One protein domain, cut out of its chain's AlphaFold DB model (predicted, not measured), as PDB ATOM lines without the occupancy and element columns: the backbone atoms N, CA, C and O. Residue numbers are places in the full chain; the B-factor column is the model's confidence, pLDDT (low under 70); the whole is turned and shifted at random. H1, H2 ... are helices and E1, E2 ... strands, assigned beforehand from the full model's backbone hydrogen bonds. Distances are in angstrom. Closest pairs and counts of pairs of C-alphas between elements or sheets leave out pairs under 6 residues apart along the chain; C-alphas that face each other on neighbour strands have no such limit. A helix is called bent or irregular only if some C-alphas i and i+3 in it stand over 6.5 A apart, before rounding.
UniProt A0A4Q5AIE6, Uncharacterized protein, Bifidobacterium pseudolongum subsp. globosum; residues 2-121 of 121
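AT A GLANCE: This is residues 2 to 121 of the 121 residues of an uncharacterized protein of Bifidobacterium pseudolongum subsp. globosum (UniProt A0A4Q5AIE6). One long, bent helix, H1, sticks out with its residues 2 to 23 from a compact body, where its residues 32 to 40 and helix H2 cover one face of a four-stranded sheet. The 120 printed residues have two named helices and four named strands, in the order H1 E1 E2 H2 E3 E4; the class is mixed, and the sheet runs E1 E2 E4 E3, antiparallel throughout. The whole is loose, with a radius of gyration of the C-alphas of 19.7 A, and spans 73 by 30 by 21 A, the free arm making the length.

HOW THE PARTS SIT: H1, residues 2 to 42, was assigned as one helix by its hydrogen bonds but is bent: C-alphas 10 and 13 are 6.8 A apart, and its arms H1a, residues 2 to 10, and H1b, residues 13 to 42, stand at a steep tilt of 48 degrees. H1b lies over E1, residues 54 to 57, and E2, residues 70 to 76, a hairpin with N 56 and O 72 2.8 A apart; its closest C-alphas to E1 are those of His 36 and Val 55, 7.0 A. H2, residues 86 to 99, is on the same face, 7.1 A over the sheet, over E3, residues 104 to 107, and E4, residues 114 to 120; the closest C-alphas of H2 and E3 are those of Gly 93 and Ala 105, 5.5 A. N 73 and O 117 of E2 and E4, and N 106 and O 118 of the hairpin E3 and E4, are each 2.8 A apart. E2, H2 and E3 form a split strand-helix-strand unit, E4 lying between its strands, with a right-handed crossover. H1b and H2 only just touch, with 3 pairs of C-alphas within 8 A, the closest those of Ile 39 and Leu 96, 6.9 A. Every O i to N i+4 pair is within hydrogen-bond range in H1a and H2, and 25 of 26 in H1b.

IN THESE COORDINATES: H1a begins at C-alpha 2, (150.609, 81.731, 175.195), and H1b, 44.1 A long, ends at C-alpha 42, (144.657, 96.605, 118.970). H2 and E2 are each 19.9 A long, and E4, 19.6 A, ends at C-alpha 120, (159.026, 85.623, 120.594).

THE WHOLE: The C-alphas of Glu 2 and Thr 85, the two farthest apart, are 72.9 A apart. The printed part has no cut; the links H1 to E1 and E1 to E2 are long. pLDDT is under 70 at residues 2 to 9, 28, 31, 58 to 68 and 109 to 112.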
ATOM      1  N   GLU A   2     149.271  82.136 175.680       58.41
ATOM      2  CA  GLU A   2     150.609  81.731 175.195       58.41
ATOM      3  C   GLU A   2     150.612  80.530 174.226       58.41
ATOM      4  O   GLU A   2     151.285  80.569 173.200       58.41
ATOM      5  N   HIS A   3     149.781  79.506 174.465       59.12
ATOM      6  CA  HIS A   3     149.636  78.368 173.539       59.12
ATOM      7  C   HIS A   3     149.081  78.752 172.156       59.12
ATOM      8  O   HIS A   3     149.443  78.142 171.153       59.12
ATOM      9  N   LEU A   4     148.226  79.776 172.100       61.81
ATOM     10  CA  LEU A   4     147.607  80.268 170.866       61.81
ATOM     11  C   LEU A   4     148.623  81.068 170.036       61.81
ATOM     12  O   LEU A   4     148.682  80.931 168.818       61.81
ATOM     13  N   VAL A   5     149.486  81.831 170.714       61.12
ATOM     14  CA  VAL A   5     150.599  82.571 170.101       61.12
ATOM     15  C   VAL A   5     151.658  81.612 169.542       61.12
ATOM     16  O   VAL A   5     152.101  81.792 168.411       61.12
ATOM     17  N   ALA A   6     152.009  80.544 170.267       61.50
ATOM     18  CA  ALA A   6     152.971  79.543 169.799       61.50
ATOM     19  C   ALA A   6     152.480  78.761 168.561       61.50
ATOM     20  O   ALA A   6     153.260  78.511 167.644       61.50
ATOM     21  N   GLN A   7     151.185  78.422 168.494       62.59
ATOM     22  CA  GLN A   7     150.592  77.793 167.305       62.59
ATOM     23  C   GLN A   7     150.568  78.736 166.093       62.59
ATOM     24  O   GLN A   7     150.871  78.306 164.983       62.59
ATOM     25  N   LEU A   8     150.265  80.023 166.300       61.53
ATOM     26  CA  LEU A   8     150.270  81.030 165.234       61.53
ATOM     27  C   LEU A   8     151.685  81.249 164.663       61.53
ATOM     28  O   LEU A   8     151.860  81.337 163.449       61.53
ATOM     29  N   ILE A   9     152.704  81.268 165.533       68.50
ATOM     30  CA  ILE A   9     154.123  81.354 165.148       68.50
ATOM     31  C   ILE A   9     154.582  80.091 164.410       68.50
ATOM     32  O   ILE A   9     155.304  80.193 163.422       68.50
ATOM     33  N   GLY A  10     154.116  78.909 164.823       71.31
ATOM     34  CA  GLY A  10     154.397  77.655 164.117       71.31
ATOM     35  C   GLY A  10     153.770  77.569 162.717       71.31
ATOM     36  O   GLY A  10     154.308  76.883 161.852       71.31
ATOM     37  N   LEU A  11     152.667  78.285 162.471       74.75
ATOM     38  CA  LEU A  11     151.956  78.325 161.183       74.75
ATOM     39  C   LEU A  11     152.483  79.393 160.213       74.75
ATOM     40  O   LEU A  11     152.370  79.215 158.999       74.75
ATOM     41  N   LEU A  12     153.094  80.470 160.716       75.75
ATOM     42  CA  LEU A  12     153.724  81.527 159.911       75.75
ATOM     43  C   LEU A  12     154.634  81.017 158.769       75.75
ATOM     44  O   LEU A  12     154.459  81.503 157.648       75.75
ATOM     45  N   PRO A  13     155.538  80.031 158.962       78.62
ATOM     46  CA  PRO A  13     156.386  79.527 157.876       78.62
ATOM     47  C   PRO A  13     155.624  78.784 156.769       78.62
ATOM     48  O   PRO A  13     156.192  78.564 155.707       78.62
ATOM     49  N   ILE A  14     154.359  78.408 156.981       80.62
ATOM     50  CA  ILE A  14     153.493  77.779 155.967       80.62
ATOM     51  C   ILE A  14     152.590  78.831 155.314       80.62
ATOM     52  O   ILE A  14     152.423  78.858 154.094       80.62
ATOM     53  N   VAL A  15     152.027  79.725 156.127       83.19
ATOM     54  CA  VAL A  15     151.099  80.766 155.674       83.19
ATOM     55  C   VAL A  15     151.803  81.786 154.778       83.19
ATOM     56  O   VAL A  15     151.252  82.161 153.747       83.19
ATOM     57  N   ILE A  16     153.027  82.204 155.119       82.81
ATOM     58  CA  ILE A  16     153.772  83.201 154.334       82.81
ATOM     59  C   ILE A  16     154.051  82.705 152.901       82.81
ATOM     60  O   ILE A  16     153.666  83.409 151.965       82.81
ATOM     61  N   PRO A  17     154.640  81.512 152.670       81.00
ATOM     62  CA  PRO A  17     154.810  80.984 151.317       81.00
ATOM     63  C   PRO A  17     153.496  80.854 150.550       81.00
ATOM     64  O   PRO A  17     153.453  81.167 149.364       81.00
ATOM     65  N   LEU A  18     152.416  80.438 151.215       84.81
ATOM     66  CA  LEU A  18     151.113  80.284 150.571       84.81
ATOM     67  C   LEU A  18     150.538  81.630 150.105       84.81
ATOM     68  O   LEU A  18     150.006  81.718 148.999       84.81
ATOM     69  N   ILE A  19     150.704  82.691 150.901       83.38
ATOM     70  CA  ILE A  19     150.348  84.059 150.505       83.38
ATOM     71  C   ILE A  19     151.188  84.504 149.304       83.38
ATOM     72  O   ILE A  19     150.632  85.029 148.343       83.38
ATOM     73  N   ILE A  20     152.505  84.267 149.321       83.00
ATOM     74  CA  ILE A  20     153.397  84.634 148.210       83.00
ATOM     75  C   ILE A  20     152.971  83.921 146.922       83.00
ATOM     76  O   ILE A  20     152.807  84.571 145.892       83.00
ATOM     77  N   VAL A  21     152.722  82.610 146.981       80.50
ATOM     78  CA  VAL A  21     152.221  81.831 145.837       80.50
ATOM     79  C   VAL A  21     150.887  82.393 145.341       80.50
ATOM     80  O   VAL A  21     150.714  82.579 144.138       80.50
ATOM     81  N   GLY A  22     149.968  82.731 146.249       77.38
ATOM     82  CA  GLY A  22     148.694  83.360 145.901       77.38
ATOM     83  C   GLY A  22     148.863  84.696 145.172       77.38
ATOM     84  O   GLY A  22     148.222  84.913 144.146       77.38
ATOM     85  N   ILE A  23     149.760  85.564 145.651       79.50
ATOM     86  CA  ILE A  23     150.070  86.855 145.016       79.50
ATOM     87  C   ILE A  23     150.659  86.640 143.619       79.50
ATOM     88  O   ILE A  23     150.231  87.298 142.674       79.50
ATOM     89  N   VAL A  24     151.598  85.702 143.466       77.56
ATOM     90  CA  VAL A  24     152.213  85.386 142.167       77.56
ATOM     91  C   VAL A  24     151.160  84.894 141.171       77.56
ATOM     92  O   VAL A  24     151.110  85.390 140.047       77.56
ATOM     93  N   ILE A  25     150.273  83.981 141.582       75.00
ATOM     94  CA  ILE A  25     149.183  83.478 140.732       75.00
ATOM     95  C   ILE A  25     148.206  84.604 140.365       75.00
ATOM     96  O   ILE A  25     147.825  84.731 139.201       75.00
ATOM     97  N   ALA A  26     147.816  85.441 141.331       70.81
ATOM     98  CA  ALA A  26     146.910  86.561 141.092       70.81
ATOM     99  C   ALA A  26     147.509  87.576 140.106       70.81
ATOM    100  O   ALA A  26     146.825  88.012 139.179       70.81
ATOM    101  N   ARG A  27     148.800  87.895 140.255       74.50
ATOM    102  CA  ARG A  27     149.543  88.766 139.336       74.50
ATOM    103  C   ARG A  27     149.609  88.163 137.933       74.50
ATOM    104  O   ARG A  27     149.333  88.868 136.972       74.50
ATOM    105  N   ALA A  28     149.864  86.859 137.811       67.62
ATOM    106  CA  ALA A  28     149.854  86.153 136.523       67.62
ATOM    107  C   ALA A  28     148.510  86.267 135.793       67.62
ATOM    108  O   ALA A  28     148.448  86.516 134.587       67.62
ATOM    109  N   ALA A  29     147.426  86.050 136.539       72.75
ATOM    110  CA  ALA A  29     146.075  86.111 136.008       72.75
ATOM    111  C   ALA A  29     145.717  87.539 135.576       72.75
ATOM    112  O   ALA A  29     145.093  87.722 134.530       72.75
ATOM    113  N   TYR A  30     146.149  88.538 136.352       73.50
ATOM    114  CA  TYR A  30     145.975  89.947 136.019       73.50
ATOM    115  C   TYR A  30     146.697  90.317 134.717       73.50
ATOM    116  O   TYR A  30     146.060  90.823 133.800       73.50
ATOM    117  N   GLU A  31     147.980  89.977 134.583       69.50
ATOM    118  CA  GLU A  31     148.761  90.278 133.373       69.50
ATOM    119  C   GLU A  31     148.230  89.564 132.133       69.50
ATOM    120  O   GLU A  31     148.165  90.134 131.048       69.50
ATOM    121  N   THR A  32     147.805  88.308 132.283       76.75
ATOM    122  CA  THR A  32     147.214  87.546 131.176       76.75
ATOM    123  C   THR A  32     145.926  88.205 130.686       76.75
ATOM    124  O   THR A  32     145.671  88.273 129.481       76.75
ATOM    125  N   ARG A  33     145.116  88.718 131.617       80.56
ATOM    126  CA  ARG A  33     143.901  89.462 131.295       80.56
ATOM    127  C   ARG A  33     144.223  90.794 130.619       80.56
ATOM    128  O   ARG A  33     143.605  91.103 129.607       80.56
ATOM    129  N   GLU A  34     145.178  91.551 131.143       83.12
ATOM    130  CA  GLU A  34     145.602  92.832 130.572       83.12
ATOM    131  C   GLU A  34     146.145  92.662 129.146       83.12
ATOM    132  O   GLU A  34     145.717  93.360 128.228       83.12
ATOM    133  N   ASN A  35     146.991  91.657 128.918       85.06
ATOM    134  CA  ASN A  35     147.486  91.314 127.586       85.06
ATOM    135  C   ASN A  35     146.349  90.927 126.634       85.06
ATOM    136  O   ASN A  35     146.322  91.372 125.486       85.06
ATOM    137  N   HIS A  36     145.382  90.127 127.097       87.56
ATOM    138  CA  HIS A  36     144.212  89.761 126.295       87.56
ATOM    139  C   HIS A  36     143.367  90.984 125.918       87.56
ATOM    140  O   HIS A  36     142.962  91.119 124.761       87.56
ATOM    141  N   GLU A  37     143.149  91.898 126.863       88.12
ATOM    142  CA  GLU A  37     142.428  93.150 126.633       88.12
ATOM    143  C   GLU A  37     143.176  94.057 125.642       88.12
ATOM    144  O   GLU A  37     142.555  94.566 124.704       88.12
ATOM    145  N   THR A  38     144.500  94.178 125.773       89.69
ATOM    146  CA  THR A  38     145.372  94.920 124.848       89.69
ATOM    147  C   THR A  38     145.313  94.349 123.433       89.69
ATOM    148  O   THR A  38     145.054  95.090 122.484       89.69
ATOM    149  N   ILE A  39     145.455  93.029 123.273       91.75
ATOM    150  CA  ILE A  39     145.355  92.350 121.969       91.75
ATOM    151  C   ILE A  39     143.987  92.606 121.333       91.75
ATOM    152  O   ILE A  39     143.902  92.988 120.165       91.75
ATOM    153  N   CYS A  40     142.905  92.426 122.095       92.81
ATOM    154  CA  CYS A  40     141.553  92.664 121.595       92.81
ATOM    155  C   CYS A  40     141.347  94.128 121.185       92.81
ATOM    156  O   CYS A  40     140.676  94.389 120.189       92.81
ATOM    157  N   SER A  41     141.922  95.073 121.930       93.12
ATOM    158  CA  SER A  41     141.862  96.503 121.623       93.12
ATOM    159  C   SER A  41     142.592  96.840 120.320       93.12
ATOM    160  O   SER A  41     142.002  97.446 119.423       93.12
ATOM    161  N   LEU A  42     143.837  96.375 120.167       93.25
ATOM    162  CA  LEU A  42     144.657  96.605 118.970       93.25
ATOM    163  C   LEU A  42     144.014  96.019 117.710       93.25
ATOM    164  O   LEU A  42     143.974  96.669 116.668       93.25
ATOM    165  N   LEU A  43     143.430  94.827 117.835       92.88
ATOM    166  CA  LEU A  43     142.708  94.151 116.758       92.88
ATOM    167  C   LEU A  43     141.267  94.655 116.572       92.88
ATOM    168  O   LEU A  43     140.532  94.110 115.749       92.88
ATOM    169  N   ARG A  44     140.842  95.684 117.318       93.44
ATOM    170  CA  ARG A  44     139.497  96.286 117.254       93.44
ATOM    171  C   ARG A  44     138.365  95.261 117.434       93.44
ATOM    172  O   ARG A  44     137.294  95.392 116.840       93.44
ATOM    173  N   ILE A  45     138.602  94.245 118.262       92.88
ATOM    174  CA  ILE A  45     137.652  93.169 118.557       92.88
ATOM    175  C   ILE A  45     136.587  93.693 119.512       92.88
ATOM    176  O   ILE A  45     136.887  94.266 120.568       92.88
ATOM    177  N   LYS A  46     135.321  93.458 119.167       90.88
ATOM    178  CA  LYS A  46     134.202  93.881 120.005       90.88
ATOM    179  C   LYS A  46     134.189  93.126 121.340       90.88
ATOM    180  O   LYS A  46     134.583  91.958 121.381       90.88
ATOM    181  N   PRO A  47     133.726  93.754 122.439       88.12
ATOM    182  CA  PRO A  47     133.696  93.132 123.765       88.12
ATOM    183  C   PRO A  47     132.991  91.770 123.821       88.12
ATOM    184  O   PRO A  47     133.466  90.869 124.510       88.12
ATOM    185  N   ASP A  48     131.901  91.602 123.074       91.12
ATOM    186  CA  ASP A  48     131.111  90.371 122.981       91.12
ATOM    187  C   ASP A  48     131.844  89.233 122.254       91.12
ATOM    188  O   ASP A  48     131.601  88.060 122.534       91.12
ATOM    189  N   GLU A  49     132.806  89.552 121.387       91.81
ATOM    190  CA  GLU A  49     133.533  88.584 120.557       91.81
ATOM    191  C   GLU A  49     134.927  88.229 121.109       91.81
ATOM    192  O   GLU A  49     135.571  87.305 120.611       91.81
ATOM    193  N   ARG A  50     135.390  88.893 122.180       89.94
ATOM    194  CA  ARG A  50     136.730  88.680 122.777       89.94
ATOM    195  C   ARG A  50     137.011  87.228 123.165       89.94
ATOM    196  O   ARG A  50     138.144  86.769 123.061       89.94
ATOM    197  N   HIS A  51     135.983  86.484 123.571       87.81
ATOM    198  CA  HIS A  51     136.091  85.065 123.928       87.81
ATOM    199  C   HIS A  51     136.537  84.170 122.754       87.81
ATOM    200  O   HIS A  51     136.984  83.043 122.965       87.81
ATOM    201  N   MET A  52     136.416  84.651 121.512       89.62
ATOM    202  CA  MET A  52     136.874  83.945 120.317       89.62
ATOM    203  C   MET A  52     138.384  84.102 120.067       89.62
ATOM    204  O   MET A  52     138.947  83.327 119.290       89.62
ATOM    205  N   VAL A  53     139.037  85.080 120.705       89.94
ATOM    206  CA  VAL A  53     140.486  85.316 120.630       89.94
ATOM    207  C   VAL A  53     141.193  84.368 121.589       89.94
ATOM    208  O   VAL A  53     140.959  84.407 122.799       89.94
ATOM    209  N   ARG A  54     142.082  83.526 121.058       88.94
ATOM    210  CA  ARG A  54     142.896  82.610 121.865       88.94
ATOM    211  C   ARG A  54     144.317  83.132 121.970       88.94
ATOM    212  O   ARG A  54     144.984  83.294 120.954       88.94
ATOM    213  N   VAL A  55     144.786  83.320 123.199       87.69
ATOM    214  CA  VAL A  55     146.171  83.692 123.509       87.69
ATOM    215  C   VAL A  55     146.793  82.545 124.294       87.69
ATOM    216  O   VAL A  55     146.207  82.065 125.262       87.69
ATOM    217  N   THR A  56     147.932  82.042 123.829       83.44
ATOM    218  CA  THR A  56     148.660  80.925 124.445       83.44
ATOM    219  C   THR A  56     150.094  81.351 124.722       83.44
ATOM    220  O   THR A  56     150.709  81.987 123.875       83.44
ATOM    221  N   TYR A  57     150.632  80.962 125.872       79.50
ATOM    222  CA  TYR A  57     151.982  81.303 126.313       79.50
ATOM    223  C   TYR A  57     152.849  80.039 126.370       79.50
ATOM    224  O   TYR A  57     152.384  79.004 126.849       79.50
ATOM    225  N   GLY A  58     154.087  80.114 125.870       67.12
ATOM    226  CA  GLY A  58     155.133  79.103 126.070       67.12
ATOM    227  C   GLY A  58     154.784  77.670 125.620       67.12
ATOM    228  O   GLY A  58     153.822  77.456 124.873       67.12
ATOM    229  N   PRO A  59     155.572  76.649 126.025       57.81
ATOM    230  CA  PRO A  59     155.341  75.258 125.650       57.81
ATOM    231  C   PRO A  59     154.114  74.693 126.391       57.81
ATOM    232  O   PRO A  59     154.219  73.965 127.371       57.81
ATOM    233  N   GLY A  60     152.923  75.041 125.904       47.06
ATOM    234  CA  GLY A  60     151.676  74.307 126.130       47.06
ATOM    235  C   GLY A  60     150.940  74.536 127.451       47.06
ATOM    236  O   GLY A  60     149.869  73.954 127.613       47.06
ATOM    237  N   LEU A  61     151.437  75.373 128.370       48.50
ATOM    238  CA  LEU A  61     150.745  75.682 129.627       48.50
ATOM    239  C   LEU A  61     150.353  77.166 129.688       48.50
ATOM    240  O   LEU A  61     151.226  78.022 129.585       48.50
ATOM    241  N   PRO A  62     149.072  77.503 129.943       50.38
ATOM    242  CA  PRO A  62     148.581  78.886 130.001       50.38
ATOM    243  C   PRO A  62     149.158  79.720 131.162       50.38
ATOM    244  O   PRO A  62     148.752  80.860 131.352       50.38
ATOM    245  N   CYS A  63     150.088  79.159 131.942       48.16
ATOM    246  CA  CYS A  63     150.584  79.714 133.197       48.16
ATOM    247  C   CYS A  63     152.100  79.962 133.200       48.16
ATOM    248  O   CYS A  63     152.664  80.148 134.277       48.16
ATOM    249  N   THR A  64     152.788  79.941 132.050       52.47
ATOM    250  CA  THR A  64     154.191  80.388 131.994       52.47
ATOM    251  C   THR A  64     154.230  81.914 132.123       52.47
ATOM    252  O   THR A  64     154.304  82.643 131.140       52.47
ATOM    253  N   LEU A  65     154.069  82.359 133.371       48.16
ATOM    254  CA  LEU A  65     154.216  83.707 133.915       48.16
ATOM    255  C   LEU A  65     155.369  84.478 133.272       48.16
ATOM    256  O   LEU A  65     156.478  83.960 133.327       48.16
ATOM    257  N   GLY A  66     155.131  85.704 132.780       45.78
ATOM    258  CA  GLY A  66     156.097  86.821 132.640       45.78
ATOM    259  C   GLY A  66     157.421  86.603 131.880       45.78
ATOM    260  O   GLY A  66     158.162  87.552 131.681       45.78
ATOM    261  N   TYR A  67     157.706  85.369 131.484       53.81
ATOM    262  CA  TYR A  67     158.919  84.817 130.879       53.81
ATOM    263  C   TYR A  67     158.520  83.864 129.745       53.81
ATOM    264  O   TYR A  67     159.231  82.921 129.386       53.81
ATOM    265  N   ALA A  68     157.306  84.037 129.222       62.53
ATOM    266  CA  ALA A  68     156.887  83.312 128.050       62.53
ATOM    267  C   ALA A  68     157.718  83.818 126.871       62.53
ATOM    268  O   ALA A  68     157.341  84.781 126.219       62.53
ATOM    269  N   HIS A  69     158.784  83.089 126.541       72.38
ATOM    270  CA  HIS A  69     159.572  83.280 125.316       72.38
ATOM    271  C   HIS A  69     158.733  83.205 124.035       72.38
ATOM    272  O   HIS A  69     159.240  83.392 122.933       72.38
ATOM    273  N   THR A  70     157.454  82.833 124.139       82.88
ATOM    274  CA  THR A  70     156.545  82.779 123.004       82.88
ATOM    275  C   THR A  70     155.115  83.113 123.415       82.88
ATOM    276  O   THR A  70     154.562  82.465 124.308       82.88
ATOM    277  N   ILE A  71     154.485  84.045 122.702       86.75
ATOM    278  CA  ILE A  71     153.047  84.330 122.760       86.75
ATOM    279  C   ILE A  71     152.435  83.951 121.414       86.75
ATOM    280  O   ILE A  71     152.838  84.456 120.372       86.75
ATOM    281  N   ARG A  72     151.441  83.062 121.420       87.94
ATOM    282  CA  ARG A  72     150.672  82.684 120.228       87.94
ATOM    283  C   ARG A  72     149.276  83.271 120.303       87.94
ATOM    284  O   ARG A  72     148.526  82.961 121.228       87.94
ATOM    285  N   ILE A  73     148.921  84.072 119.312       90.44
ATOM    286  CA  ILE A  73     147.644  84.773 119.212       90.44
ATOM    287  C   ILE A  73     146.898  84.197 118.015       90.44
ATOM    288  O   ILE A  73     147.360  84.315 116.886       90.44
ATOM    289  N   ARG A  74     145.740  83.582 118.257       91.19
ATOM    290  CA  ARG A  74     144.862  83.030 117.222       91.19
ATOM    291  C   ARG A  74     143.532  83.763 117.220       91.19
ATOM    292  O   ARG A  74     142.815  83.754 118.225       91.19
ATOM    293  N   VAL A  75     143.170  84.322 116.071       92.00
ATOM    294  CA  VAL A  75     141.948  85.117 115.890       92.00
ATOM    295  C   VAL A  75     141.209  84.676 114.631       92.00
ATOM    296  O   VAL A  75     141.835  84.488 113.593       92.00
ATOM    297  N   PRO A  76     139.879  84.485 114.673       91.44
ATOM    298  CA  PRO A  76     139.098  84.261 113.462       91.44
ATOM    299  C   PRO A  76     139.185  85.458 112.502       91.44
ATOM    300  O   PRO A  76     138.897  86.580 112.916       91.44
ATOM    301  N   ASP A  77     139.471  85.228 111.215       89.88
ATOM    302  CA  ASP A  77     139.620  86.317 110.222       89.88
ATOM    303  C   ASP A  77     138.367  87.207 110.129       89.88
ATOM    304  O   ASP A  77     138.459  88.416 109.928       89.88
ATOM    305  N   LYS A  78     137.177  86.631 110.356       90.50
ATOM    306  CA  LYS A  78     135.901  87.368 110.363       90.50
ATOM    307  C   LYS A  78     135.855  88.524 111.375       90.50
ATOM    308  O   LYS A  78     135.045  89.427 111.202       90.50
ATOM    309  N   LEU A  79     136.669  88.471 112.434       91.75
ATOM    310  CA  LEU A  79     136.719  89.502 113.475       91.75
ATOM    311  C   LEU A  79     137.695  90.633 113.138       91.75
ATOM    312  O   LEU A  79     137.644  91.691 113.754       91.75
ATOM    313  N   ILE A  80     138.562  90.426 112.147       91.06
ATOM    314  CA  ILE A  80     139.607  91.362 111.724       91.06
ATOM    315  C   ILE A  80     139.481  91.682 110.225       91.06
ATOM    316  O   ILE A  80     140.448  91.552 109.478       91.06
ATOM    317  N   PRO A  81     138.308  92.156 109.748       89.62
ATOM    318  CA  PRO A  81     138.064  92.382 108.318       89.62
ATOM    319  C   PRO A  81     138.958  93.466 107.694       89.62
ATOM    320  O   PRO A  81     138.978  93.620 106.479       89.62
ATOM    321  N   HIS A  82     139.669  94.233 108.522       89.25
ATOM    322  CA  HIS A  82     140.597  95.281 108.109       89.25
ATOM    323  C   HIS A  82     142.017  94.760 107.832       89.25
ATOM    324  O   HIS A  82     142.806  95.499 107.259       89.25
ATOM    325  N   ILE A  83     142.345  93.521 108.219       88.19
ATOM    326  CA  ILE A  83     143.649  92.897 107.960       88.19
ATOM    327  C   ILE A  83     143.478  91.929 106.788       88.19
ATOM    328  O   ILE A  83     143.221  90.736 106.966       88.19
ATOM    329  N   VAL A  84     143.564  92.459 105.571       85.25
ATOM    330  CA  VAL A  84     143.241  91.703 104.353       85.25
ATOM    331  C   VAL A  84     144.499  91.088 103.760       85.25
ATOM    332  O   VAL A  84     144.504  89.910 103.395       85.25
ATOM    333  N   THR A  85     145.573  91.870 103.698       87.25
ATOM    334  CA  THR A  85     146.817  91.464 103.048       87.25
ATOM    335  C   THR A  85     147.763  90.748 104.023       87.25
ATOM    336  O   THR A  85     147.600  90.840 105.248       87.25
ATOM    337  N   PRO A  86     148.735  89.973 103.511       84.88
ATOM    338  CA  PRO A  86     149.850  89.479 104.314       84.88
ATOM    339  C   PRO A  86     150.660  90.611 104.955       84.88
ATOM    340  O   PRO A  86     151.087  90.476 106.097       84.88
ATOM    341  N   GLU A  87     150.832  91.731 104.258       87.62
ATOM    342  CA  GLU A  87     151.582  92.894 104.732       87.62
ATOM    343  C   GLU A  87     150.901  93.540 105.946       87.62
ATOM    344  O   GLU A  87     151.562  93.759 106.962       87.62
ATOM    345  N   ASP A  88     149.573  93.716 105.907       89.69
ATOM    346  CA  ASP A  88     148.788  94.193 107.059       89.69
ATOM    347  C   ASP A  88     148.957  93.256 108.268       89.69
ATOM    348  O   ASP A  88     148.990  93.683 109.423       89.69
ATOM    349  N   ALA A  89     149.049  91.945 108.009       88.25
ATOM    350  CA  ALA A  89     149.240  90.939 109.048       88.25
ATOM    351  C   ALA A  89     150.608  91.082 109.720       88.25
ATOM    352  O   ALA A  89     150.708  90.963 110.941       88.25
ATOM    353  N   VAL A  90     151.648  91.335 108.925       89.88
ATOM    354  CA  VAL A  90     153.012  91.552 109.412       89.88
ATOM    355  C   VAL A  90     153.091  92.853 110.206       89.88
ATOM    356  O   VAL A  90     153.604  92.842 111.323       89.88
ATOM    357  N   GLU A  91     152.522  93.952 109.703       91.69
ATOM    358  CA  GLU A  91     152.486  95.237 110.415       91.69
ATOM    359  C   GLU A  91     151.742  95.128 111.755       91.69
ATOM    360  O   GLU A  91     152.215  95.612 112.792       91.69
ATOM    361  N   MET A  92     150.608  94.425 111.765       93.06
ATOM    362  CA  MET A  92     149.891  94.136 113.002       93.06
ATOM    363  C   MET A  92     150.729  93.266 113.947       93.06
ATOM    364  O   MET A  92     150.770  93.535 115.144       93.06
ATOM    365  N   GLY A  93     151.448  92.271 113.424       91.38
ATOM    366  CA  GLY A  93     152.384  91.455 114.201       91.38
ATOM    367  C   GLY A  93     153.446  92.300 114.908       91.38
ATOM    368  O   GLY A  93     153.641  92.155 116.112       91.38
ATOM    369  N   VAL A  94     154.059  93.252 114.196       90.62
ATOM    370  CA  VAL A  94     155.035  94.204 114.762       90.62
ATOM    371  C   VAL A  94     154.392  95.110 115.817       90.62
ATOM    372  O   VAL A  94     155.007  95.419 116.838       90.62
ATOM    373  N   THR A  95     153.146  95.527 115.604       92.88
ATOM    374  CA  THR A  95     152.407  96.354 116.570       92.88
ATOM    375  C   THR A  95     152.118  95.582 117.859       92.88
ATOM    376  O   THR A  95     152.325  96.108 118.953       92.88
ATOM    377  N   LEU A  96     151.689  94.323 117.739       92.00
ATOM    378  CA  LEU A  96     151.460  93.424 118.869       92.00
ATOM    379  C   LEU A  96     152.761  93.141 119.626       92.00
ATOM    380  O   LEU A  96     152.776  93.242 120.846       92.00
ATOM    381  N   MET A  97     153.851  92.866 118.908       90.62
ATOM    382  CA  MET A  97     155.190  92.665 119.473       90.62
ATOM    383  C   MET A  97     155.631  93.847 120.334       90.62
ATOM    384  O   MET A  97     155.945  93.663 121.504       90.62
ATOM    385  N   ARG A  98     155.571  95.070 119.792       89.06
ATOM    386  CA  ARG A  98     155.944  96.285 120.535       89.06
ATOM    387  C   ARG A  98     155.047  96.544 121.740       89.06
ATOM    388  O   ARG A  98     155.517  97.048 122.750       89.06
ATOM    389  N   SER A  99     153.755  96.241 121.624       88.88
ATOM    390  CA  SER A  99     152.785  96.503 122.696       88.88
ATOM    391  C   SER A  99     152.864  95.484 123.832       88.88
ATOM    392  O   SER A  99     152.443  95.787 124.942       88.88
ATOM    393  N   LEU A 100     153.367  94.282 123.545       86.69
ATOM    394  CA  LEU A 100     153.512  93.184 124.502       86.69
ATOM    395  C   LEU A 100     154.966  92.985 124.961       86.69
ATOM    396  O   LEU A 100     155.241  91.980 125.607       86.69
ATOM    397  N   ASP A 101     155.860  93.925 124.632       86.19
ATOM    398  CA  ASP A 101     157.284  93.916 125.004       86.19
ATOM    399  C   ASP A 101     158.021  92.624 124.586       86.19
ATOM    400  O   ASP A 101     158.731  91.997 125.368       86.19
ATOM    401  N   MET A 102     157.797  92.201 123.337       86.75
ATOM    402  CA  MET A 102     158.437  91.035 122.712       86.75
ATOM    403  C   MET A 102     159.518  91.481 121.712       86.75
ATOM    404  O   MET A 102     159.449  92.592 121.182       86.75
ATOM    405  N   ASP A 103     160.478  90.606 121.403       86.62
ATOM    406  CA  ASP A 103     161.646  90.938 120.572       86.62
ATOM    407  C   ASP A 103     161.442  90.662 119.073       86.62
ATOM    408  O   ASP A 103     162.013  91.355 118.228       86.62
ATOM    409  N   ASP A 104     160.619  89.670 118.725       85.69
ATOM    410  CA  ASP A 104     160.335  89.295 117.337       85.69
ATOM    411  C   ASP A 104     158.861  88.904 117.122       85.69
ATOM    412  O   ASP A 104     158.132  88.530 118.051       85.69
ATOM    413  N   ALA A 105     158.409  89.004 115.871       87.38
ATOM    414  CA  ALA A 105     157.040  88.749 115.451       87.38
ATOM    415  C   ALA A 105     156.981  87.987 114.129       87.38
ATOM    416  O   ALA A 105     157.455  88.438 113.087       87.38
ATOM    417  N   SER A 106     156.265  86.874 114.146       85.62
ATOM    418  CA  SER A 106     155.921  86.087 112.971       85.62
ATOM    419  C   SER A 106     154.406  86.075 112.782       85.62
ATOM    420  O   SER A 106     153.649  85.829 113.723       85.62
ATOM    421  N   SER A 107     153.952  86.323 111.554       82.50
ATOM    422  CA  SER A 107     152.591  85.995 111.130       82.50
ATOM    423  C   SER A 107     152.645  84.704 110.325       82.50
ATOM    424  O   SER A 107     153.352  84.625 109.317       82.50
ATOM    425  N   ASP A 108     151.856  83.708 110.720       72.69
ATOM    426  CA  ASP A 108     151.683  82.520 109.893       72.69
ATOM    427  C   ASP A 108     150.920  82.879 108.610       72.69
ATOM    428  O   ASP A 108     150.172  83.863 108.542       72.69
ATOM    429  N   LYS A 109     151.092  82.050 107.572       66.94
ATOM    430  CA  LYS A 109     150.323  82.187 106.330       66.94
ATOM    431  C   LYS A 109     148.823  82.174 106.647       66.94
ATOM    432  O   LYS A 109     148.403  81.329 107.446       66.94
ATOM    433  N   PRO A 110     148.009  83.013 105.978       64.25
ATOM    434  CA  PRO A 110     146.570  83.041 106.193       64.25
ATOM    435  C   PRO A 110     145.991  81.633 106.059       64.25
ATOM    436  O   PRO A 110     146.028  81.022 104.988       64.25
ATOM    437  N   ARG A 111     145.468  81.085 107.156       63.91
ATOM    438  CA  ARG A 111     144.607  79.906 107.091       63.91
ATOM    439  C   ARG A 111     143.208  80.434 106.855       63.91
ATOM    440  O   ARG A 111     142.804  81.352 107.542       63.91
ATOM    441  N   ALA A 112     142.446  79.824 105.949       65.62
ATOM    442  CA  ALA A 112     141.161  80.333 105.437       65.62
ATOM    443  C   ALA A 112     140.059  80.686 106.474       65.62
ATOM    444  O   ALA A 112     138.944  81.023 106.086       65.62
ATOM    445  N   ARG A 113     140.306  80.535 107.780       83.62
ATOM    446  CA  ARG A 113     139.377  80.885 108.863       83.62
ATOM    447  C   ARG A 113     140.036  81.602 110.043       83.62
ATOM    448  O   ARG A 113     139.303  82.097 110.898       83.62
ATOM    449  N   TYR A 114     141.361  81.587 110.142       88.25
ATOM    450  CA  TYR A 114     142.082  82.047 111.321       88.25
ATOM    451  C   TYR A 114     143.394  82.696 110.922       88.25
ATOM    452  O   TYR A 114     144.144  82.164 110.100       88.25
ATOM    453  N   ARG A 115     143.696  83.779 111.625       89.75
ATOM    454  CA  ARG A 115     144.998  84.411 111.642       89.75
ATOM    455  C   ARG A 115     145.729  84.039 112.914       89.75
ATOM    456  O   ARG A 115     145.159  84.113 114.005       89.75
ATOM    457  N   ASP A 116     146.973  83.629 112.732       90.31
ATOM    458  CA  ASP A 116     147.863  83.201 113.797       90.31
ATOM    459  C   ASP A 116     149.093  84.123 113.792       90.31
ATOM    460  O   ASP A 116     149.766  84.265 112.768       90.31
ATOM    461  N   TRP A 117     149.385  84.733 114.939       91.56
ATOM    462  CA  TRP A 117     150.643  85.428 115.203       91.56
ATOM    463  C   TRP A 117     151.421  84.685 116.276       91.56
ATOM    464  O   TRP A 117     150.852  84.228 117.268       91.56
ATOM    465  N   THR A 118     152.728  84.592 116.081       90.25
ATOM    466  CA  THR A 118     153.674  84.069 117.060       90.25
ATOM    467  C   THR A 118     154.678  85.165 117.370       90.25
ATOM    468  O   THR A 118     155.417  85.587 116.489       90.25
ATOM    469  N   LEU A 119     154.684  85.632 118.612       89.38
ATOM    470  CA  LEU A 119     155.634  86.614 119.121       89.38
ATOM    471  C   LEU A 119     156.666  85.884 119.962       89.38
ATOM    472  O   LEU A 119     156.283  84.990 120.720       89.38
ATOM    473  N   THR A 120     157.932  86.253 119.849       87.12
ATOM    474  CA  THR A 120     159.026  85.623 120.594       87.12
ATOM    475  C   THR A 120     159.907  86.658 121.271       87.12
ATOM    476  O   THR A 120     159.994  87.789 120.806       87.12
ATOM    477  N   GLN A 121     160.478  86.266 122.407       78.12
ATOM    478  CA  GLN A 121     161.435  87.040 123.189       78.12
ATOM    479  C   GLN A 121     162.772  86.307 123.133       78.12
ATOM    480  O   GLN A 121     162.794  85.142 123.613       78.12
TER     481      GLN A 121